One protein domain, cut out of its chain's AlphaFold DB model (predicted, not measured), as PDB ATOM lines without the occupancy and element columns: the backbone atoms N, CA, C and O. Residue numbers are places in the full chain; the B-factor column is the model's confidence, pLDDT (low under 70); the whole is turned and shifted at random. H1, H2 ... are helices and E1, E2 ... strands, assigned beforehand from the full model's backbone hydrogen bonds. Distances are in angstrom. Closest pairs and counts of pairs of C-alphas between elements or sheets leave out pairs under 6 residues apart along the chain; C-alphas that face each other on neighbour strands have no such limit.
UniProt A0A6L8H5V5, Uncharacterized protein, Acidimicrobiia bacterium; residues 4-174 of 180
ATOM      1  N   ALA A   4      23.965  12.617  52.440       84.12
ATOM      2  CA  ALA A   4      24.893  13.687  52.048       84.12
ATOM      3  C   ALA A   4      24.331  15.107  52.254       84.12
ATOM      4  O   ALA A   4      25.053  16.086  52.114       84.12
ATOM      5  N   GLN A   5      23.038  15.231  52.571       84.81
ATOM      6  CA  GLN A   5      22.391  16.508  52.884       84.81
ATOM      7  C   GLN A   5      22.238  16.723  54.397       84.81
ATOM      8  O   GLN A   5      21.705  17.748  54.818       84.81
ATOM      9  N   ARG A   6      22.672  15.765  55.232       88.56
ATOM     10  CA  ARG A   6      22.632  15.912  56.690       88.56
ATOM     11  C   ARG A   6      23.788  16.811  57.145       88.56
ATOM     12  O   ARG A   6      24.936  16.514  56.817       88.56
ATOM     13  N   PRO A   7      23.519  17.879  57.919       87.06
ATOM     14  CA  PRO A   7      24.576  18.720  58.469       87.06
ATOM     15  C   PRO A   7      25.611  17.893  59.241       87.06
ATOM     16  O   PRO A   7      25.245  17.026  60.032       87.06
ATOM     17  N   GLY A   8      26.895  18.156  58.995       88.25
ATOM     18  CA  GLY A   8      28.007  17.466  59.656       88.25
ATOM     19  C   GLY A   8      28.361  16.085  59.091       88.25
ATOM     20  O   GLY A   8      29.370  15.525  59.508       88.25
ATOM     21  N   VAL A   9      27.600  15.545  58.130       92.19
ATOM     22  CA  VAL A   9      27.919  14.267  57.475       92.19
ATOM     23  C   VAL A   9      28.553  14.528  56.117       92.19
ATOM     24  O   VAL A   9      27.908  15.039  55.204       92.19
ATOM     25  N   LYS A  10      29.814  14.128  55.962       95.19
ATOM     26  CA  LYS A  10      30.489  14.099  54.662       95.19
ATOM     27  C   LYS A  10      30.379  12.704  54.067       95.19
ATOM     28  O   LYS A  10      30.548  11.718  54.783       95.19
ATOM     29  N   VAL A  11      30.088  12.614  52.770       96.00
ATOM     30  CA  VAL A  11      29.965  11.327  52.079       96.00
ATOM     31  C   VAL A  11      30.926  11.265  50.908       96.00
ATOM     32  O   VAL A  11      30.896  12.128  50.033       96.00
ATOM     33  N   THR A  12      31.719  10.202  50.859       96.06
ATOM     34  CA  THR A  12      32.632   9.913  49.754       96.06
ATOM     35  C   THR A  12      32.207   8.614  49.078       96.06
ATOM     36  O   THR A  12      31.893   7.633  49.747       96.06
ATOM     37  N   ALA A  13      32.179   8.576  47.749       92.56
ATOM     38  CA  ALA A  13      31.891   7.361  46.992       92.56
ATOM     39  C   ALA A  13      32.975   7.078  45.961       92.56
ATOM     40  O   ALA A  13      33.580   7.995  45.400       92.56
ATOM     41  N   VAL A  14      33.175   5.791  45.687       88.75
ATOM     42  CA  VAL A  14      34.008   5.346  44.574       88.75
ATOM     43  C   VAL A  14      33.156   5.200  43.318       88.75
ATOM     44  O   VAL A  14      32.029   4.704  43.378       88.75
ATOM     45  N   VAL A  15      33.671   5.656  42.182       83.88
ATOM     46  CA  VAL A  15      33.000   5.518  40.885       83.88
ATOM     47  C   VAL A  15      33.978   4.918  39.893       83.88
ATOM     48  O   VAL A  15      35.102   5.396  39.750       83.88
ATOM     49  N   GLU A  16      33.542   3.865  39.217       81.00
ATOM     50  CA  GLU A  16      34.295   3.274  38.123       81.00
ATOM     51  C   GLU A  16      34.430   4.277  36.961       81.00
ATOM     52  O   GLU A  16      33.446   4.951  36.625       81.00
ATOM     53  N   PRO A  17      35.624   4.418  36.358       73.81
ATOM     54  CA  PRO A  17      35.779   5.171  35.124       73.81
ATOM     55  C   PRO A  17      34.860   4.593  34.051       73.81
ATOM     56  O   PRO A  17      34.837   3.389  33.823       73.81
ATOM     57  N   ILE A  18      34.103   5.459  33.392       79.25
ATOM     58  CA  ILE A  18      33.294   5.072  32.238       79.25
ATOM     59  C   ILE A  18      34.095   5.445  30.998       79.25
ATOM     60  O   ILE A  18      34.634   6.552  30.950       79.25
ATOM     61  N   ASP A  19      34.125   4.563  29.996       80.50
ATOM     62  CA  ASP A  19      34.895   4.750  28.755       80.50
ATOM     63  C   ASP A  19      34.602   6.081  28.050       80.50
ATOM     64  O   ASP A  19      35.461   6.622  27.362       80.50
ATOM     65  N   HIS A  20      33.398   6.632  28.241       87.75
ATOM     66  CA  HIS A  20      32.995   7.924  27.700       87.75
ATOM     67  C   HIS A  20      33.273   9.069  28.701       87.75
ATOM     68  O   HIS A  20      32.497   9.256  29.652       87.75
ATOM     69  N   PRO A  21      34.305   9.914  28.484       86.19
ATOM     70  CA  PRO A  21      34.750  10.894  29.481       86.19
ATOM     71  C   PRO A  21      33.692  11.949  29.820       86.19
ATOM     72  O   PRO A  21      33.565  12.366  30.970       86.19
ATOM     73  N   GLU A  22      32.884  12.361  28.839       89.56
ATOM     74  CA  GLU A  22      31.817  13.346  29.059       89.56
ATOM     75  C   GLU A  22      30.719  12.822  29.992       89.56
ATOM     76  O   GLU A  22      30.214  13.563  30.842       89.56
ATOM     77  N   LEU A  23      30.384  11.532  29.867       88.00
ATOM     78  CA  LEU A  23      29.393  10.870  30.707       88.00
ATOM     79  C   LEU A  23      29.932  10.712  32.128       88.00
ATOM     80  O   LEU A  23      29.229  11.034  33.088       88.00
ATOM     81  N   PHE A  24      31.197  10.303  32.265       86.38
ATOM     82  CA  PHE A  24      31.873  10.257  33.558       86.38
ATOM     83  C   PHE A  24      31.846  11.629  34.248       86.38
ATOM     84  O   PHE A  24      31.376  11.749  35.381       86.38
ATOM     85  N   ALA A  25      32.246  12.686  33.536       86.81
ATOM     86  CA  ALA A  25      32.264  14.042  34.069       86.81
ATOM     87  C   ALA A  25      30.852  14.539  34.436       86.81
ATOM     88  O   ALA A  25      30.670  15.230  35.440       86.81
ATOM     89  N   TRP A  26      29.826  14.182  33.658       89.50
ATOM     90  CA  TRP A  26      28.436  14.485  34.001       89.50
ATOM     91  C   TRP A  26      27.988  13.767  35.282       89.50
ATOM     92  O   TRP A  26      27.419  14.412  36.167       89.50
ATOM     93  N   MET A  27      28.290  12.473  35.425       86.38
ATOM     94  CA  MET A  27      27.959  11.687  36.619       86.38
ATOM     95  C   MET A  27      28.685  12.203  37.862       86.38
ATOM     96  O   MET A  27      28.090  12.276  38.940       86.38
ATOM     97  N   GLU A  28      29.947  12.602  37.720       87.19
ATOM     98  CA  GLU A  28      30.713  13.231  38.791       87.19
ATOM     99  C   GLU A  28      30.070  14.558  39.217       87.19
ATOM    100  O   GLU A  28      29.749  14.738  40.395       87.19
ATOM    101  N   ARG A  29      29.791  15.462  38.265       89.19
ATOM    102  CA  ARG A  29      29.121  16.746  38.542       89.19
ATOM    103  C   ARG A  29      27.765  16.553  39.212       89.19
ATOM    104  O   ARG A  29      27.420  17.303  40.123       89.19
ATOM    105  N   PHE A  30      26.988  15.569  38.768       90.06
ATOM    106  CA  PHE A  30      25.696  15.253  39.368       90.06
ATOM    107  C   PHE A  30      25.845  14.825  40.831       90.06
ATOM    108  O   PHE A  30      25.160  15.374  41.695       90.06
ATOM    109  N   ARG A  31      26.767  13.900  41.130       89.81
ATOM    110  CA  ARG A  31      26.987  13.416  42.501       89.81
ATOM    111  C   ARG A  31      27.573  14.486  43.428       89.81
ATOM    112  O   ARG A  31      27.149  14.594  44.576       89.81
ATOM    113  N   ARG A  32      28.457  15.348  42.918       89.06
ATOM    114  CA  ARG A  32      28.966  16.508  43.668       89.06
ATOM    115  C   ARG A  32      27.861  17.494  44.026       89.06
ATOM    116  O   ARG A  32      27.785  17.941  45.166       89.06
ATOM    117  N   ARG A  33      26.939  17.770  43.097       89.75
ATOM    118  CA  ARG A  33      25.791  18.665  43.339       89.75
ATOM    119  C   ARG A  33      24.868  18.171  44.454       89.75
ATOM    120  O   ARG A  33      24.218  18.979  45.103       89.75
ATOM    121  N   ILE A  34      24.801  16.859  44.678       88.00
ATOM    122  CA  ILE A  34      24.004  16.263  45.760       88.00
ATOM    123  C   ILE A  34      24.804  16.047  47.057       88.00
ATOM    124  O   ILE A  34      24.294  15.373  47.951       88.00
ATOM    125  N   GLY A  35      26.012  16.618  47.164       89.31
ATOM    126  CA  GLY A  35      26.815  16.661  48.392       89.31
ATOM    127  C   GLY A  35      27.844  15.538  48.550       89.31
ATOM    128  O   GLY A  35      28.331  15.332  49.656       89.31
ATOM    129  N   MET A  36      28.157  14.786  47.489       93.19
ATOM    130  CA  MET A  36      29.133  13.690  47.558       93.19
ATOM    131  C   MET A  36      30.506  14.097  47.029       93.19
ATOM    132  O   MET A  36      30.625  14.745  45.987       93.19
ATOM    133  N   GLU A  37      31.553  13.608  47.677       92.94
ATOM    134  CA  GLU A  37      32.892  13.554  47.104       92.94
ATOM    135  C   GLU A  37      33.063  12.276  46.287       92.94
ATOM    136  O   GLU A  37      32.635  11.197  46.699       92.94
ATOM    137  N   ILE A  38      33.693  12.396  45.121       91.81
ATOM    138  CA  ILE A  38      33.863  11.279  44.194       91.81
ATOM    139  C   ILE A  38      35.338  10.961  44.039       91.81
ATOM    140  O   ILE A  38      36.136  11.823  43.669       91.81
ATOM    141  N   VAL A  39      35.671   9.706  44.318       91.38
ATOM    142  CA  VAL A  39      36.991   9.120  44.117       91.38
ATOM    143  C   VAL A  39      36.898   8.175  42.914       91.38
ATOM    144  O   VAL A  39      36.118   7.224  42.953       91.38
ATOM    145  N   PRO A  40      37.660   8.400  41.834       87.88
ATOM    146  CA  PRO A  40      37.726   7.444  40.734       87.88
ATOM    147  C   PRO A  40      38.293   6.104  41.214       87.88
ATOM    148  O   PRO A  40      39.256   6.080  41.987       87.88
ATOM    149  N   ALA A  41      37.726   4.991  40.751       85.12
ATOM    150  CA  ALA A  41      38.314   3.678  40.986       85.12
ATOM    151  C   ALA A  41      39.706   3.598  40.334       85.12
ATOM    152  O   ALA A  41      39.952   4.178  39.276       85.12
ATOM    153  N   GLY A  42      40.633   2.896  40.986       85.19
ATOM    154  CA  GLY A  42      42.009   2.747  40.519       85.19
ATOM    155  C   GLY A  42      43.019   2.652  41.666       85.19
ATOM    156  O   GLY A  42      42.631   2.638  42.838       85.19
ATOM    157  N   PRO A  43      44.330   2.640  41.363       84.75
ATOM    158  CA  PRO A  43      45.384   2.363  42.347       84.75
ATOM    159  C   PRO A  43      45.402   3.314  43.553       84.75
ATOM    160  O   PRO A  43      45.816   2.935  44.647       84.75
ATOM    161  N   ARG A  44      44.937   4.557  43.371       89.44
ATOM    162  CA  ARG A  44      44.905   5.584  44.425       89.44
ATOM    163  C   ARG A  44      43.617   5.578  45.253       89.44
ATOM    164  O   ARG A  44      43.591   6.205  46.312       89.44
ATOM    165  N   ALA A  45      42.573   4.871  44.810       92.31
ATOM    166  CA  ALA A  45      41.258   4.913  45.443       92.31
ATOM    167  C   ALA A  45      41.320   4.456  46.904       92.31
ATOM    168  O   ALA A  45      40.817   5.135  47.791       92.31
ATOM    169  N   LEU A  46      42.021   3.352  47.177       92.56
ATOM    170  CA  LEU A  46      42.109   2.794  48.524       92.56
ATOM    171  C   LEU A  46      42.730   3.775  49.534       92.56
ATOM    172  O   LEU A  46      42.251   3.876  50.661       92.56
ATOM    173  N   GLY A  47      43.772   4.509  49.131       95.94
ATOM    174  CA  GLY A  47      44.406   5.530  49.969       95.94
ATOM    175  C   GLY A  47      43.476   6.715  50.235       95.94
ATOM    176  O   GLY A  47      43.290   7.092  51.389       95.94
ATOM    177  N   ALA A  48      42.831   7.240  49.189       96.56
ATOM    178  CA  ALA A  48      41.882   8.347  49.311       96.56
ATOM    179  C   ALA A  48      40.679   7.991  50.204       96.56
ATOM    180  O   ALA A  48      40.301   8.772  51.072       96.56
ATOM    181  N   LEU A  49      40.119   6.788  50.047       97.19
ATOM    182  CA  LEU A  49      39.001   6.308  50.864       97.19
ATOM    183  C   LEU A  49      39.412   6.040  52.320       97.19
ATOM    184  O   LEU A  49      38.626   6.284  53.228       97.19
ATOM    185  N   THR A  50      40.646   5.577  52.551       97.31
ATOM    186  CA  THR A  50      41.201   5.440  53.910       97.31
ATOM    187  C   THR A  50      41.304   6.810  54.587       97.31
ATOM    188  O   THR A  50      40.896   6.946  55.735       97.31
ATOM    189  N   GLY A  51      41.807   7.826  53.873       97.62
ATOM    190  CA  GLY A  51      41.860   9.207  54.362       97.62
ATOM    191  C   GLY A  51      40.473   9.752  54.702       97.62
ATOM    192  O   GLY A  51      40.257  10.195  55.821       97.62
ATOM    193  N   ALA A  52      39.508   9.594  53.791       97.62
ATOM    194  CA  ALA A  52      38.129  10.026  54.014       97.62
ATOM    195  C   ALA A  52      37.507   9.395  55.275       97.62
ATOM    196  O   ALA A  52      36.891  10.097  56.074       97.62
ATOM    197  N   LEU A  53      37.695   8.087  55.494       97.69
ATOM    198  CA  LEU A  53      37.218   7.413  56.710       97.69
ATOM    199  C   LEU A  53      37.880   7.966  57.980       97.69
ATOM    200  O   LEU A  53      37.193   8.182  58.975       97.69
ATOM    201  N   ASN A  54      39.190   8.225  57.949       96.88
ATOM    202  CA  ASN A  54      39.908   8.816  59.083       96.88
ATOM    203  C   ASN A  54      39.456  10.257  59.376       96.88
ATOM    204  O   ASN A  54      39.421  10.656  60.537       96.88
ATOM    205  N   ASP A  55      39.041  11.000  58.347       96.62
ATOM    206  CA  ASP A  55      38.470  12.349  58.455       96.62
ATOM    207  C   ASP A  55      36.977  12.338  58.855       96.62
ATOM    208  O   ASP A  55      36.311  13.378  58.859       96.62
ATOM    209  N   GLY A  56      36.424  11.165  59.187       95.50
ATOM    210  CA  GLY A  56      35.048  10.999  59.658       95.50
ATOM    211  C   GLY A  56      33.990  10.992  58.552       95.50
ATOM    212  O   GLY A  56      32.806  11.184  58.838       95.50
ATOM    213  N   HIS A  57      34.375  10.787  57.289       97.25
ATOM    214  CA  HIS A  57      33.413  10.642  56.197       97.25
ATOM    215  C   HIS A  57      32.717   9.279  56.267       97.25
ATOM    216  O   HIS A  57      33.300   8.266  56.651       97.25
ATOM    217  N   VAL A  58      31.483   9.228  55.773       96.81
ATOM    218  CA  VAL A  58      30.840   7.972  55.388       96.81
ATOM    219  C   VAL A  58      31.311   7.607  53.984       96.81
ATOM    220  O   VAL A  58      31.114   8.374  53.042       96.81
ATOM    221  N   VAL A  59      31.902   6.425  53.825       97.06
ATOM    222  CA  VAL A  59      32.286   5.906  52.509       97.06
ATOM    223  C   VAL A  59      31.212   4.961  51.973       97.06
ATOM    224  O   VAL A  59      30.874   3.969  52.614       97.06
ATOM    225  N   CYS A  60      30.683   5.253  50.783       94.94
ATOM    226  CA  CYS A  60      29.706   4.413  50.091       94.94
ATOM    227  C   CYS A  60      30.381   3.586  48.988       94.94
ATOM    228  O   CYS A  60      31.012   4.142  48.084       94.94
ATOM    229  N   LEU A  61      30.201   2.265  49.045       94.31
ATOM    230  CA  LEU A  61      30.760   1.301  48.097       94.31
ATOM    231  C   LEU A  61      29.644   0.406  47.559       94.31
ATOM    232  O   LEU A  61      28.789  -0.035  48.322       94.31
ATOM    233  N   LEU A  62      29.686   0.118  46.261       92.38
ATOM    234  CA  LEU A  62      28.952  -1.006  45.684       92.38
ATOM    235  C   LEU A  62      29.849  -2.242  45.785       92.38
ATOM    236  O   LEU A  62      31.019  -2.182  45.406       92.38
ATOM    237  N   THR A  63      29.322  -3.329  46.342       92.69
ATOM    238  CA  THR A  63      30.088  -4.549  46.654       92.69
ATOM    239  C   THR A  63      29.459  -5.804  46.059       92.69
ATOM    240  O   THR A  63      29.821  -6.904  46.454       92.69
ATOM    241  N   ASP A  64      28.502  -5.655  45.147       93.00
ATOM    242  CA  ASP A  64      27.700  -6.745  44.590       93.00
ATOM    243  C   ASP A  64      28.259  -7.317  43.277       93.00
ATOM    244  O   ASP A  64      27.744  -8.326  42.805       93.00
ATOM    245  N   ARG A  65      29.302  -6.700  42.692       90.88
ATOM    246  CA  ARG A  65      29.938  -7.151  41.440       90.88
ATOM    247  C   ARG A  65      31.433  -6.862  41.385       90.88
ATOM    248  O   ARG A  65      31.848  -5.720  41.583       90.88
ATOM    249  N   ASP A  66      32.233  -7.866  41.034       89.06
ATOM    250  CA  ASP A  66      33.647  -7.696  40.685       89.06
ATOM    251  C   ASP A  66      33.817  -7.385  39.193       89.06
ATOM    252  O   ASP A  66      33.831  -8.269  38.339       89.06
ATOM    253  N   ILE A  67      33.939  -6.098  38.876       80.12
ATOM    254  CA  ILE A  67      34.110  -5.632  37.493       80.12
ATOM    255  C   ILE A  67      35.599  -5.606  37.097       80.12
ATOM    256  O   ILE A  67      35.938  -5.783  35.931       80.12
ATOM    257  N   GLY A  68      36.500  -5.442  38.073       76.38
ATOM    258  CA  GLY A  68      37.943  -5.305  37.844       76.38
ATOM    259  C   GLY A  68      38.713  -6.625  37.725       76.38
ATOM    260  O   GLY A  68      39.904  -6.588  37.421       76.38
ATOM    261  N   GLY A  69      38.073  -7.772  37.985       78.25
ATOM    262  CA  GLY A  69      38.666  -9.111  37.849       78.25
ATOM    263  C   GLY A  69      39.673  -9.487  38.943       78.25
ATOM    264  O   GLY A  69      40.418 -10.452  38.789       78.25
ATOM    265  N   GLY A  70      39.727  -8.714  40.029       84.25
ATOM    266  CA  GLY A  70      40.620  -8.921  41.176       84.25
ATOM    267  C   GLY A  70      39.864  -9.195  42.474       84.25
ATOM    268  O   GLY A  70      40.392  -8.948  43.561       84.25
ATOM    269  N   GLY A  71      38.602  -9.602  42.363       92.00
ATOM    270  CA  GLY A  71      37.717  -9.854  43.483       92.00
ATOM    271  C   GLY A  71      38.113 -11.073  44.305       92.00
ATOM    272  O   GLY A  71      38.990 -11.868  43.968       92.00
ATOM    273  N   VAL A  72      37.439 -11.193  45.435       97.38
ATOM    274  CA  VAL A  72      37.567 -12.297  46.376       97.38
ATOM    275  C   VAL A  72      36.535 -13.347  46.006       97.38
ATOM    276  O   VAL A  72      35.361 -13.017  45.842       97.38
ATOM    277  N   GLU A  73      36.971 -14.595  45.887       97.75
ATOM    278  CA  GLU A  73      36.077 -15.725  45.655       97.75
ATOM    279  C   GLU A  73      35.158 -15.944  46.865       97.75
ATOM    280  O   GLU A  73      35.620 -16.010  48.007       97.75
ATOM    281  N   VAL A  74      33.860 -16.059  46.603       98.44
ATOM    282  CA  VAL A  74      32.805 -16.278  47.596       98.44
ATOM    283  C   VAL A  74      31.770 -17.259  47.055       98.44
ATOM    284  O   VAL A  74      31.597 -17.394  45.845       98.44
ATOM    285  N   GLU A  75      31.050 -17.917  47.951       98.44
ATOM    286  CA  GLU A  75      29.757 -18.524  47.646       98.44
ATOM    287  C   GLU A  75      28.669 -17.447  47.744       98.44
ATOM    288  O   GLU A  75      28.572 -16.756  48.764       98.44
ATOM    289  N   PHE A  76      27.888 -17.279  46.677       98.12
ATOM    290  CA  PHE A  76      26.817 -16.292  46.584       98.12
ATOM    291  C   PHE A  76      25.609 -16.905  45.875       98.12
ATOM    292  O   PHE A  76      25.683 -17.261  44.698       98.12
ATOM    293  N   PHE A  77      24.506 -17.055  46.611       97.69
ATOM    294  CA  PHE A  77      23.301 -17.787  46.211       97.69
ATOM    295  C   PHE A  77      23.571 -19.241  45.780       97.69
ATOM    296  O   PHE A  77      22.917 -19.766  44.884       97.69
ATOM    297  N   GLY A  78      24.520 -19.909  46.447       97.25
ATOM    298  CA  GLY A  78      24.849 -21.321  46.212       97.25
ATOM    299  C   GLY A  78      25.772 -21.588  45.017       97.25
ATOM    300  O   GLY A  78      26.088 -22.744  44.746       97.25
ATOM    301  N   GLU A  79      26.240 -20.549  44.321       97.50
ATOM    302  CA  GLU A  79      27.255 -20.659  43.269       97.50
ATOM    303  C   GLU A  79      28.491 -19.822  43.625       97.50
ATOM    304  O   GLU A  79      28.401 -18.779  44.279       97.50
ATOM    305  N   ARG A  80      29.676 -20.283  43.207       97.31
ATOM    306  CA  ARG A  80      30.927 -19.547  43.419       97.31
ATOM    307  C   ARG A  80      31.047 -18.396  42.422       97.31
ATOM    308  O   ARG A  80      30.881 -18.586  41.221       97.31
ATOM    309  N   THR A  81      31.389 -17.212  42.916       96.50
ATOM    310  CA  THR A  81      31.699 -16.027  42.103       96.50
ATOM    311  C   THR A  81      32.739 -15.147  42.807       96.50
ATOM    312  O   THR A  81      33.246 -15.520  43.865       96.50
ATOM    313  N   THR A  82      33.087 -13.993  42.238       96.94
ATOM    314  CA  THR A  82      33.979 -13.008  42.853       96.94
ATOM    315  C   THR A  82      33.243 -11.721  43.223       96.94
ATOM    316  O   THR A  82      32.430 -11.201  42.460       96.94
ATOM    317  N   LEU A  83      33.554 -11.174  44.403       96.69
ATOM    318  CA  LEU A  83      33.057  -9.873  44.866       96.69
ATOM    319  C   LEU A  83      34.209  -8.923  45.243       96.69
ATOM    320  O   LEU A  83      35.302  -9.375  45.598       96.69
ATOM    321  N   PRO A  84      34.005  -7.592  45.220       94.88
ATOM    322  CA  PRO A  84      35.044  -6.636  45.595       94.88
ATOM    323  C   PRO A  84      35.419  -6.721  47.083       94.88
ATOM    324  O   PRO A  84      34.636  -6.362  47.960       94.88
ATOM    325  N   GLY A  85      36.674  -7.063  47.386       95.06
ATOM    326  CA  GLY A  85      37.194  -7.091  48.766       95.06
ATOM    327  C   GLY A  85      37.500  -5.711  49.375       95.06
ATOM    328  O   GLY A  85      37.960  -5.613  50.514       95.06
ATOM    329  N   GLY A  86      37.278  -4.620  48.632       94.19
ATOM    330  CA  GLY A  86      37.669  -3.262  49.031       94.19
ATOM    331  C   GLY A  86      37.048  -2.801  50.354       94.19
ATOM    332  O   GLY A  86      37.735  -2.173  51.161       94.19
ATOM    333  N   ALA A  87      35.787  -3.166  50.614       96.25
ATOM    334  CA  ALA A  87      35.109  -2.840  51.868       96.25
ATOM    335  C   ALA A  87      35.793  -3.510  53.072       96.25
ATOM    336  O   ALA A  87      36.095  -2.841  54.060       96.25
ATOM    337  N   ALA A  88      36.123  -4.802  52.957       97.25
ATOM    338  CA  ALA A  88      36.826  -5.550  53.997       97.25
ATOM    339  C   ALA A  88      38.229  -4.982  54.269       97.25
ATOM    340  O   ALA A  88      38.617  -4.799  55.425       97.25
ATOM    341  N   VAL A  89      38.974  -4.628  53.213       96.62
ATOM    342  CA  VAL A  89      40.302  -4.004  53.344       96.62
ATOM    343  C   VAL A  89      40.215  -2.653  54.064       96.62
ATOM    344  O   VAL A  89      41.020  -2.384  54.957       96.62
ATOM    345  N   LEU A  90      39.249  -1.804  53.704       97.19
ATOM    346  CA  LEU A  90      39.056  -0.492  54.332       97.19
ATOM    347  C   LEU A  90      38.664  -0.613  55.807       97.19
ATOM    348  O   LEU A  90      39.260   0.057  56.655       97.19
ATOM    349  N   ALA A  91      37.719  -1.498  56.122       97.75
ATOM    350  CA  ALA A  91      37.275  -1.757  57.488       97.75
ATOM    351  C   ALA A  91      38.420  -2.269  58.369       97.75
ATOM    352  O   ALA A  91      38.651  -1.747  59.458       97.75
ATOM    353  N   ARG A  92      39.222  -3.213  57.862       96.69
ATOM    354  CA  ARG A  92      40.422  -3.716  58.547       96.69
ATOM    355  C   ARG A  92      41.435  -2.610  58.846       96.69
ATOM    356  O   ARG A  92      41.985  -2.561  59.945       96.69
ATOM    357  N   ARG A  93      41.724  -1.759  57.854       95.81
ATOM    358  CA  ARG A  93      42.753  -0.706  57.949       95.81
ATOM    359  C   ARG A  93      42.362   0.411  58.907       95.81
ATOM    360  O   ARG A  93      43.209   0.885  59.654       95.81
ATOM    361  N   THR A  94      41.101   0.823  58.867       97.19
ATOM    362  CA  THR A  94      40.609   1.992  59.613       97.19
ATOM    363  C   THR A  94      39.950   1.621  60.939       97.19
ATOM    364  O   THR A  94      39.801   2.465  61.811       97.19
ATOM    365  N   GLY A  95      39.546   0.359  61.114       96.56
ATOM    366  CA  GLY A  95      38.693  -0.068  62.226       96.56
ATOM    367  C   GLY A  95      37.225   0.344  62.067       96.56
ATOM    368  O   GLY A  95      36.429   0.105  62.980       96.56
ATOM    369  N   SER A  96      36.855   0.947  60.930       97.69
ATOM    370  CA  SER A  96      35.479   1.353  60.644       97.69
ATOM    371  C   SER A  96      34.574   0.128  60.476       97.69
ATOM    372  O   SER A  96      34.979  -0.837  59.823       97.69
ATOM    373  N   PRO A  97      33.349   0.139  61.030       97.75
ATOM    374  CA  PRO A  97      32.379  -0.912  60.762       97.75
ATOM    375  C   PRO A  97      31.860  -0.819  59.323       97.75
ATOM    376  O   PRO A  97      31.778   0.265  58.747       97.75
ATOM    377  N   ILE A  98      31.440  -1.954  58.773       98.25
ATOM    378  CA  ILE A  98      30.688  -2.008  57.521       98.25
ATOM    379  C   ILE A  98      29.206  -2.096  57.866       98.25
ATOM    380  O   ILE A  98      28.800  -2.940  58.659       98.25
ATOM    381  N   VAL A  99      28.390  -1.228  57.277       97.75
ATOM    382  CA  VAL A  99      26.935  -1.231  57.460       97.75
ATOM    383  C   VAL A  99      26.306  -1.584  56.119       97.75
ATOM    384  O   VAL A  99      26.480  -0.851  55.147       97.75
ATOM    385  N   GLY A 100      25.585  -2.706  56.067       97.25
ATOM    386  CA  GLY A 100      24.791  -3.071  54.894       97.25
ATOM    387  C   GLY A 100      23.636  -2.095  54.720       97.25
ATOM    388  O   GLY A 100      22.923  -1.801  55.683       97.25
ATOM    389  N   VAL A 101      23.463  -1.576  53.506       96.19
ATOM    390  CA  VAL A 101      22.366  -0.669  53.163       96.19
ATOM    391  C   VAL A 101      21.758  -1.111  51.846       96.19
ATOM    392  O   VAL A 101      22.452  -1.180  50.832       96.19
ATOM    393  N   VAL A 102      20.447  -1.330  51.845       95.38
ATOM    394  CA  VAL A 102      19.668  -1.573  50.629       95.38
ATOM    395  C   VAL A 102      18.668  -0.447  50.436       95.38
ATOM    396  O   VAL A 102      18.048   0.030  51.386       95.38
ATOM    397  N   VAL A 103      18.526   0.002  49.191       94.38
ATOM    398  CA  VAL A 103      17.595   1.065  48.818       94.38
ATOM    399  C   VAL A 103      16.571   0.496  47.853       94.38
ATOM    400  O   VAL A 103      16.919   0.069  46.756       94.38
ATOM    401  N   ARG A 104      15.302   0.517  48.253       94.56
ATOM    402  CA  ARG A 104      14.192  -0.086  47.513       94.56
ATOM    403  C   ARG A 104      12.976   0.823  47.489       94.56
ATOM    404  O   ARG A 104      12.757   1.642  48.383       94.56
ATOM    405  N   ARG A 105      12.154   0.693  46.455       94.50
ATOM    406  CA  ARG A 105      10.856   1.355  46.374       94.50
ATOM    407  C   ARG A 105       9.813   0.536  47.122       94.50
ATOM    408  O   ARG A 105       9.646  -0.651  46.872       94.50
ATOM    409  N   ARG A 106       9.078   1.191  48.017       92.25
ATOM    410  CA  ARG A 106       7.932   0.621  48.733       92.25
ATOM    411  C   ARG A 106       6.846   1.686  48.843       92.25
ATOM    412  O   ARG A 106       7.135   2.825  49.196       92.25
ATOM    413  N   HIS A 107       5.608   1.331  48.501       91.25
ATOM    414  CA  HIS A 107       4.450   2.239  48.563       91.25
ATOM    415  C   HIS A 107       4.691   3.594  47.857       91.25
ATOM    416  O   HIS A 107       4.404   4.660  48.400       91.25
ATOM    417  N   GLY A 108       5.307   3.565  46.669       92.44
ATOM    418  CA  GLY A 108       5.624   4.765  45.882       92.44
ATOM    419  C   GLY A 108       6.785   5.621  46.413       92.44
ATOM    420  O   GLY A 108       7.160   6.599  45.768       92.44
ATOM    421  N   LYS A 109       7.398   5.258  47.544       92.44
ATOM    422  CA  LYS A 109       8.505   5.992  48.173       92.44
ATOM    423  C   LYS A 109       9.805   5.201  48.119       92.44
ATOM    424  O   LYS A 109       9.800   3.987  47.951       92.44
ATOM    425  N   CYS A 110      10.922   5.908  48.257       91.62
ATOM    426  CA  CYS A 110      12.246   5.312  48.397       91.62
ATOM    427  C   CYS A 110      12.512   5.016  49.880       91.62
ATOM    428  O   CYS A 110      12.393   5.918  50.708       91.62
ATOM    429  N   HIS A 111      12.849   3.772  50.200       92.88
ATOM    430  CA  HIS A 111      13.162   3.294  51.543       92.88
ATOM    431  C   HIS A 111      14.600   2.784  51.572       92.88
ATOM    432  O   HIS A 111      15.011   2.066  50.664       92.88
ATOM    433  N   ALA A 112      15.345   3.170  52.605       92.69
ATOM    434  CA  ALA A 112      16.665   2.630  52.890       92.69
ATOM    435  C   ALA A 112      16.568   1.772  54.153       92.69
ATOM    436  O   ALA A 112      16.220   2.295  55.212       92.69
ATOM    437  N   ASP A 113      16.854   0.482  54.027       93.69
ATOM    438  CA  ASP A 113      16.942  -0.444  55.151       93.69
ATOM    439  C   ASP A 113      18.429  -0.648  55.483       93.69
ATOM    440  O   ASP A 113      19.251  -0.868  54.589       93.69
ATOM    441  N   THR A 114      18.783  -0.523  56.762       95.31
ATOM    442  CA  THR A 114      20.160  -0.675  57.251       95.31
ATOM    443  C   THR A 114      20.288  -1.914  58.116       95.31
ATOM    444  O   THR A 114      19.409  -2.194  58.930       95.31
ATOM    445  N   PHE A 115      21.415  -2.598  58.001       96.25
ATOM    446  CA  PHE A 115      21.702  -3.825  58.732       96.25
ATOM    447  C   PHE A 115      22.687  -3.563  59.877       96.25
ATOM    448  O   PHE A 115      23.391  -2.547  59.853       96.25
ATOM    449  N   PRO A 116      22.745  -4.443  60.895       97.31
ATOM    450  CA  PRO A 116      23.697  -4.302  61.988       97.31
ATOM    451  C   PRO A 116      25.140  -4.125  61.486       97.31
ATOM    452  O   PRO A 116      25.523  -4.734  60.484       97.31
ATOM    453  N   PRO A 117      25.957  -3.301  62.167       97.50
ATOM    454  CA  PRO A 117      27.331  -3.063  61.754       97.50
ATOM    455  C   PRO A 117      28.165  -4.342  61.872       97.50
ATOM    456  O   PRO A 117      28.311  -4.911  62.955       97.50
ATOM    457  N   MET A 118      28.780  -4.745  60.767       97.50
ATOM    458  CA  MET A 118      29.756  -5.821  60.702       97.50
ATOM    459  C   MET A 118      31.150  -5.264  61.002       97.50
ATOM    460  O   MET A 118      31.605  -4.305  60.373       97.50
ATOM    461  N   ARG A 119      31.853  -5.860  61.968       97.25
ATOM    462  CA  ARG A 119      33.244  -5.512  62.279       97.25
ATOM    463  C   ARG A 119      34.176  -6.527  61.644       97.25
ATOM    464  O   ARG A 119      33.989  -7.725  61.805       97.25
ATOM    465  N   VAL A 120      35.208  -6.033  60.973       97.75
ATOM    466  CA  VAL A 120      36.271  -6.878  60.429       97.75
ATOM    467  C   VAL A 120      37.359  -7.012  61.490       97.75
ATOM    468  O   VAL A 120      37.781  -6.004  62.063       97.75
ATOM    469  N   SER A 121      37.795  -8.249  61.763       95.69
ATOM    470  CA  SER A 121      38.899  -8.541  62.693       95.69
ATOM    471  C   SER A 121      40.111  -7.661  62.386       95.69
ATOM    472  O   SER A 121      40.281  -7.271  61.233       95.69
ATOM    473  N   ARG A 122      40.977  -7.377  63.372       94.38
ATOM    474  CA  ARG A 122      42.285  -6.711  63.179       94.38
ATOM    475  C   ARG A 122      43.505  -7.621  63.361       94.38
ATOM    476  O   ARG A 122      44.621  -7.172  63.091       94.38
ATOM    477  N   ASP A 123      43.269  -8.909  63.599       93.88
ATOM    478  CA  ASP A 123      44.289  -9.946  63.776       93.88
ATOM    479  C   ASP A 123      44.311 -10.960  62.624       93.88
ATOM    480  O   ASP A 123      43.374 -11.036  61.830       93.88
ATOM    481  N   GLY A 124      45.408 -11.701  62.466       95.56
ATOM    482  CA  GLY A 124      45.565 -12.695  61.396       95.56
ATOM    483  C   GLY A 124      46.049 -12.128  60.054       95.56
ATOM    484  O   GLY A 124      46.277 -10.924  59.903       95.56
ATOM    485  N   ARG A 125      46.249 -13.017  59.072       97.19
ATOM    486  CA  ARG A 125      46.770 -12.655  57.744       97.19
ATOM    487  C   ARG A 125      45.724 -11.866  56.961       97.19
ATOM    488  O   ARG A 125      44.559 -12.244  56.920       97.19
ATOM    489  N   LEU A 126      46.166 -10.808  56.274       94.94
ATOM    490  CA  LEU A 126      45.282  -9.914  55.517       94.94
ATOM    491  C   LEU A 126      44.382 -10.674  54.533       94.94
ATOM    492  O   LEU A 126      43.194 -10.382  54.460       94.94
ATOM    493  N   ARG A 127      44.948 -11.638  53.796       96.44
ATOM    494  CA  ARG A 127      44.211 -12.429  52.803       96.44
ATOM    495  C   ARG A 127      43.045 -13.189  53.432       96.44
ATOM    496  O   ARG A 127      41.943 -13.108  52.909       96.44
ATOM    497  N   ASP A 128      43.291 -13.879  54.541       97.94
ATOM    498  CA  ASP A 128      42.299 -14.739  55.194       97.94
ATOM    499  C   ASP A 128      41.150 -13.889  55.748       97.94
ATOM    500  O   ASP A 128      39.987 -14.125  55.440       97.94
ATOM    501  N   VAL A 129      41.490 -12.793  56.432       98.00
ATOM    502  CA  VAL A 129      40.517 -11.848  57.000       98.00
ATOM    503  C   VAL A 129      39.651 -11.205  55.920       98.00
ATOM    504  O   VAL A 129      38.443 -11.056  56.091       98.00
ATOM    505  N   VAL A 130      40.263 -10.778  54.813       97.88
ATOM    506  CA  VAL A 130      39.526 -10.185  53.691       97.88
ATOM    507  C   VAL A 130      38.628 -11.234  53.039       97.88
ATOM    508  O   VAL A 130      37.504 -10.901  52.674       97.88
ATOM    509  N   SER A 131      39.087 -12.484  52.935       98.25
ATOM    510  CA  SER A 131      38.291 -13.593  52.407       98.25
ATOM    511  C   SER A 131      37.049 -13.855  53.256       98.25
ATOM    512  O   SER A 131      35.938 -13.841  52.734       98.25
ATOM    513  N   GLU A 132      37.227 -14.016  54.566       98.38
ATOM    514  CA  GLU A 132      36.143 -14.260  55.522       98.38
ATOM    515  C   GLU A 132      35.136 -13.105  55.532       98.38
ATOM    516  O   GLU A 132      33.944 -13.318  55.321       98.38
ATOM    517  N   ALA A 133      35.618 -11.866  55.666       98.31
ATOM    518  CA  ALA A 133      34.750 -10.693  55.700       98.31
ATOM    519  C   ALA A 133      34.004 -10.465  54.375       98.31
ATOM    520  O   ALA A 133      32.877  -9.975  54.381       98.31
ATOM    521  N   THR A 134      34.604 -10.806  53.230       98.38
ATOM    522  CA  THR A 134      33.907 -10.692  51.938       98.38
ATOM    523  C   THR A 134      32.859 -11.791  51.777       98.38
ATOM    524  O   THR A 134      31.789 -11.533  51.233       98.38
ATOM    525  N   GLN A 135      33.103 -12.985  52.319       98.62
ATOM    526  CA  GLN A 135      32.094 -14.040  52.378       98.62
ATOM    527  C   GLN A 135      30.925 -13.674  53.313       98.62
ATOM    528  O   GLN A 135      29.771 -13.970  52.996       98.62
ATOM    529  N   ASP A 136      31.189 -13.000  54.435       98.38
ATOM    530  CA  ASP A 136      30.137 -12.437  55.293       98.38
ATOM    531  C   ASP A 136      29.332 -11.351  54.570       98.38
ATOM    532  O   ASP A 136      28.105 -11.321  54.670       98.38
ATOM    533  N   LEU A 137      29.997 -10.500  53.782       98.12
ATOM    534  CA  LEU A 137      29.315  -9.531  52.921       98.12
ATOM    535  C   LEU A 137      28.443 -10.206  51.866       98.12
ATOM    536  O   LEU A 137      27.350  -9.711  51.613       98.12
ATOM    537  N   ALA A 138      28.885 -11.319  51.275       98.38
ATOM    538  CA  ALA A 138      28.070 -12.086  50.335       98.38
ATOM    539  C   ALA A 138      26.781 -12.587  51.006       98.38
ATOM    540  O   ALA A 138      25.696 -12.348  50.484       98.38
ATOM    541  N   ARG A 139      26.874 -13.163  52.213       98.56
ATOM    542  CA  ARG A 139      25.694 -13.574  53.000       98.56
ATOM    543  C   ARG A 139      24.765 -12.399  53.313       98.56
ATOM    544  O   ARG A 139      23.556 -12.497  53.131       98.56
ATOM    545  N   LEU A 140      25.330 -11.262  53.718       98.06
ATOM    546  CA  LEU A 140      24.562 -10.045  53.977       98.06
ATOM    547  C   LEU A 140      23.873  -9.515  52.708       98.06
ATOM    548  O   LEU A 140      22.733  -9.059  52.766       98.06
ATOM    549  N   LEU A 141      24.548  -9.574  51.557       97.81
ATOM    550  CA  LEU A 141      23.968  -9.233  50.260       97.81
ATOM    551  C   LEU A 141      22.803 -10.161  49.917       97.81
ATOM    552  O   LEU A 141      21.774  -9.662  49.472       97.81
ATOM    553  N   GLU A 142      22.915 -11.469  50.165       98.38
ATOM    554  CA  GLU A 142      21.800 -12.401  49.959       98.38
ATOM    555  C   GLU A 142      20.579 -12.010  50.790       98.38
ATOM    556  O   GLU A 142      19.475 -11.929  50.253       98.38
ATOM    557  N   ASP A 143      20.769 -11.717  52.076       97.75
ATOM    558  CA  ASP A 143      19.683 -11.300  52.966       97.75
ATOM    559  C   ASP A 143      19.046  -9.983  52.507       97.75
ATOM    560  O   ASP A 143      17.820  -9.856  52.490       97.75
ATOM    561  N   MET A 144      19.860  -9.020  52.063       97.50
ATOM    562  CA  MET A 144      19.385  -7.755  51.499       97.50
ATOM    563  C   MET A 144      18.593  -7.950  50.203       97.50
ATOM    564  O   MET A 144      17.542  -7.334  50.029       97.50
ATOM    565  N   ILE A 145      19.079  -8.798  49.297       97.25
ATOM    566  CA  ILE A 145      18.445  -9.067  48.002       97.25
ATOM    567  C   ILE A 145      17.148  -9.859  48.195       97.25
ATOM    568  O   ILE A 145      16.154  -9.555  47.538       97.25
ATOM    569  N   ARG A 146      17.098 -10.805  49.144       97.19
ATOM    570  CA  ARG A 146      15.884 -11.574  49.484       97.19
ATOM    571  C   ARG A 146      14.716 -10.698  49.941       97.19
ATOM    572  O   ARG A 146      13.576 -11.138  49.830       97.19
ATOM    573  N   LEU A 147      14.966  -9.471  50.415       96.19
ATOM    574  CA  LEU A 147      13.891  -8.535  50.761       96.19
ATOM    575  C   LEU A 147      13.013  -8.179  49.557       96.19
ATOM    576  O   LEU A 147      11.807  -8.002  49.727       96.19
ATOM    577  N   ASP A 148      13.615  -8.028  48.374       96.25
ATOM    578  CA  ASP A 148      12.912  -7.851  47.102       96.25
ATOM    579  C   ASP A 148      13.869  -8.085  45.912       96.25
ATOM    580  O   ASP A 148      14.482  -7.133  45.409       96.25
ATOM    581  N   PRO A 149      13.992  -9.333  45.420       96.00
ATOM    582  CA  PRO A 149      14.915  -9.662  44.335       96.00
ATOM    583  C   PRO A 149      14.614  -8.917  43.033       96.00
ATOM    584  O   PRO A 149      15.510  -8.703  42.220       96.00
ATOM    585  N   THR A 150      13.366  -8.478  42.831       95.56
ATOM    586  CA  THR A 150      12.947  -7.784  41.604       95.56
ATOM    587  C   THR A 150      13.532  -6.377  41.481       95.56
ATOM    588  O   THR A 150      13.543  -5.806  40.392       95.56
ATOM    589  N   GLN A 151      14.037  -5.818  42.583       96.25
ATOM    590  CA  GLN A 151      14.651  -4.489  42.623       96.25
ATOM    591  C   GLN A 151      16.183  -4.523  42.587       96.25
ATOM    592  O   GLN A 151      16.824  -3.468  42.623       96.25
ATOM    593  N   TRP A 152      16.790  -5.710  42.496       96.12
ATOM    594  CA  TRP A 152      18.225  -5.838  42.288       96.12
ATOM    595  C   TRP A 152      18.559  -5.657  40.804       96.12
ATOM    596  O   TRP A 152      18.225  -6.483  39.959       96.12
ATOM    597  N   HIS A 153      19.213  -4.541  40.476       93.88
ATOM    598  CA  HIS A 153      19.520  -4.146  39.098       93.88
ATOM    599  C   HIS A 153      20.721  -4.911  38.516       93.88
ATOM    600  O   HIS A 153      21.735  -4.311  38.144       93.88
ATOM    601  N   LEU A 154      20.604  -6.233  38.411       92.44
ATOM    602  CA  LEU A 154      21.619  -7.093  37.815       92.44
ATOM    603  C   LEU A 154      21.265  -7.440  36.362       92.44
ATOM    604  O   LEU A 154      20.560  -8.401  36.083       92.44
ATOM    605  N   MET A 155      21.775  -6.639  35.426       89.31
ATOM    606  CA  MET A 155      21.532  -6.805  33.979       89.31
ATOM    607  C   MET A 155      22.746  -7.375  33.228       89.31
ATOM    608  O   MET A 155      22.782  -7.366  31.998       89.31
ATOM    609  N   GLN A 156      23.785  -7.785  33.953       89.62
ATOM    610  CA  GLN A 156      25.037  -8.310  33.408       89.62
ATOM    611  C   GLN A 156      25.365  -9.639  34.097       89.62
ATOM    612  O   GLN A 156      24.979  -9.799  35.254       89.62
ATOM    613  N   PRO A 157      26.096 -10.550  33.425       91.88
ATOM    614  CA  PRO A 157      26.564 -11.795  34.026       91.88
ATOM    615  C   PRO A 157      27.278 -11.546  35.347       91.88
ATOM    616  O   PRO A 157      28.219 -10.745  35.393       91.88
ATOM    617  N   ASN A 158      26.848 -12.245  36.390       93.06
ATOM    618  CA  ASN A 158      27.452 -12.159  37.714       93.06
ATOM    619  C   ASN A 158      28.093 -13.473  38.138       93.06
ATOM    620  O   ASN A 158      29.036 -13.462  38.921       93.06
ATOM    621  N   TRP A 159      27.620 -14.588  37.591       94.75
ATOM    622  CA  TRP A 159      28.176 -15.908  37.845       94.75
ATOM    623  C   TRP A 159      28.915 -16.465  36.620       94.75
ATOM    624  O   TRP A 159      28.657 -16.038  35.486       94.75
ATOM    625  N   PRO A 160      29.861 -17.403  36.811       92.06
ATOM    626  CA  PRO A 160      30.473 -18.140  35.708       92.06
ATOM    627  C   PRO A 160      29.433 -18.807  34.795       92.06
ATOM    628  O   PRO A 160      29.529 -18.671  33.572       92.06
ATOM    629  N   SER A 161      28.396 -19.417  35.377       94.25
ATOM    630  CA  SER A 161      27.304 -20.072  34.647       94.25
ATOM    631  C   SER A 161      26.574 -19.133  33.672       94.25
ATOM    632  O   SER A 161      26.276 -19.519  32.539       94.25
ATOM    633  N   ASP A 162      26.370 -17.863  34.042       93.88
ATOM    634  CA  ASP A 162      25.776 -16.848  33.162       93.88
ATOM    635  C   ASP A 162      26.611 -16.641  31.890       93.88
ATOM    636  O   ASP A 162      26.084 -16.488  30.782       93.88
ATOM    637  N   ARG A 163      27.941 -16.612  32.038       91.00
ATOM    638  CA  ARG A 163      28.870 -16.392  30.921       91.00
ATOM    639  C   ARG A 163      28.897 -17.600  29.995       91.00
ATOM    640  O   ARG A 163      28.881 -17.420  28.775       91.00
ATOM    641  N   GLU A 164      28.886 -18.803  30.559       92.31
ATOM    642  CA  GLU A 164      28.790 -20.059  29.809       92.31
ATOM    643  C   GLU A 164      27.487 -20.123  29.002       92.31
ATOM    644  O   GLU A 164      27.512 -20.384  27.794       92.31
ATOM    645  N   ALA A 165      26.355 -19.778  29.620       92.56
ATOM    646  CA  ALA A 165      25.053 -19.741  28.958       92.56
ATOM    647  C   ALA A 165      25.017 -18.734  27.792       92.56
ATOM    648  O   ALA A 165      24.470 -19.023  26.721       92.56
ATOM    649  N   LEU A 166      25.628 -17.557  27.959       92.25
ATOM    650  CA  LEU A 166      25.748 -16.571  26.882       92.25
ATOM    651  C   LEU A 166      26.659 -17.047  25.744       92.25
ATOM    652  O   LEU A 166      26.344 -16.801  24.576       92.25
ATOM    653  N   ALA A 167      27.766 -17.722  26.056       92.12
ATOM    654  CA  ALA A 167      28.670 -18.276  25.050       92.12
ATOM    655  C   ALA A 167      27.978 -19.363  24.212       92.12
ATOM    656  O   ALA A 167      28.035 -19.310  22.982       92.12
ATOM    657  N   ALA A 168      27.247 -20.277  24.859       91.19
ATOM    658  CA  ALA A 168      26.482 -21.331  24.192       91.19
ATOM    659  C   ALA A 168      25.395 -20.776  23.250       91.19
ATOM    660  O   ALA A 168      25.168 -21.304  22.161       91.19
ATOM    661  N   ARG A 169      24.743 -19.668  23.627       89.50
ATOM    662  CA  ARG A 169      23.773 -18.986  22.752       89.50
ATOM    663  C   ARG A 169      24.420 -18.416  21.495       89.50
ATOM    664  O   ARG A 169      23.849 -18.554  20.418       89.50
ATOM    665  N   ARG A 170      25.602 -17.805  21.623       87.88
ATOM    666  CA  ARG A 170      26.333 -17.209  20.491       87.88
ATOM    667  C   ARG A 170      26.817 -18.265  19.497       87.88
ATOM    668  O   ARG A 170      26.723 -18.034  18.293       87.88
ATOM    669  N   SER A 171      27.286 -19.418  19.978       80.50
ATOM    670  CA  SER A 171      27.712 -20.527  19.116       80.50
ATOM    671  C   SER A 171      26.533 -21.233  18.430       80.50
ATOM    672  O   SER A 171      26.642 -21.586  17.258       80.50
ATOM    673  N   GLY A 172      25.381 -21.368  19.100       66.00
ATOM    674  CA  GLY A 172      24.166 -21.957  18.520       66.00
ATOM    675  C   GLY A 172      23.499 -21.109  17.426       66.00
ATOM    676  O   GLY A 172      22.953 -21.657  16.471       66.00
ATOM    677  N   SER A 173      23.584 -19.776  17.509       58.50
ATOM    678  CA  SER A 173      23.030 -18.856  16.498       58.50
ATOM    679  C   SER A 173      23.802 -18.815  15.170       58.50
ATOM    680  O   SER A 173      23.269 -18.321  14.179       58.50
ATOM    681  N   GLY A 174      25.030 -19.345  15.117       51.00
ATOM    682  CA  GLY A 174      25.826 -19.422  13.884       51.00
ATOM    683  C   GLY A 174      25.447 -20.582  12.953       51.00
ATOM    684  O   GLY A 174      25.754 -20.537  11.770       51.00
TER     685      GLY A 174
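AT A GLANCE: This is residues 4 to 174 of the 180 residues of an uncharacterized protein of Acidimicrobiia bacterium (UniProt A0A6L8H5V5). A small three-stranded parallel sheet, E2 E1 E3, has H1 packed on one face and H2 on the other, and beside this part runs one long helix, H4, with the hairpin of E4 and E5 packed on its side and the hairpin of E6 and E7 near its last residues. H3 bridges the two parts by packing on H2 and H4, and residues 167 to 174, mostly in H5, stick out as a tail. The printed part has 171 residues with five named helices and seven named strands, in the order E1 H1 E2 H2 E3 E4 E5 H3 E6 E7 H4 H5; the class is mixed, and both hairpins are antiparallel. The whole is compact, with a radius of gyration of the C-alphas of 17.4 A and spans of 57 by 43 by 39 A.

HOW THE PARTS SIT: E1, residues 11 to 15, is the inner strand between E2, residues 36 to 40, and E3, residues 58 to 60; N 13 and O 37 are 2.9 A apart, as are N 12 and O 58, within hydrogen-bond range. H1, residues 21 to 33, is over E2 at a height of 9.3 A over the sheet, and E1, H1, E2 form a strand-helix-strand unit, two parallel neighbours joined through a helix, with a right-handed crossover. H2, residues 45 to 54, is on the opposite face at a height of 9.1 A, making three layers; E2, H2, E3 form a split unit, with E1 between its strands, also right-handed. In the hairpin of E4, residues 72 to 76, and E5, residues 79 to 83, N 74 and O 81 are 2.9 A apart. H3, residues 86 to 94, touches H2 at a steep tilt of 43 degrees, closest at the C-alphas of Thr 50 and Leu 90, 6.3 A apart. In the hairpin of E6, residues 101 to 106, and E7, residues 109 to 114, N 104 and O 111 are 2.9 A apart. H4, residues 126 to 146, touches H3 with residues 129 to 134 alone, closest at the C-alphas of Ala 88 and Val 130, 5.4 A apart. The closest C-alphas of E4 and H4, Val 74 and Gln 135, are 5.3 A apart; those of E6 and H4, Val 102 and Met 144, 6.2 A. H5, residues 160 to 172, touches no helix. In H1, H2, H3, H4 and H5 every O i to N i+4 pair is within hydrogen-bond range.

IN THESE COORDINATES: E1 begins at C-alpha 11 (29.965, 11.327, 52.079). H4 measures 30.1 A and starts at C-alpha 126 (45.282, -9.914, 55.517). H5 measures 18.7 A and ends at C-alpha 172 (24.166, -21.957, 18.520).

THE WHOLE: The C-alphas farthest apart, of Gly 8 and Gly 174, are 58.8 A apart. The printed part has no cut; the links E3 to E4, E7 to H4 and H4 to H5 are long. Mean pLDDT of the printed part is 92.6, with residues 172 to 174 under 70.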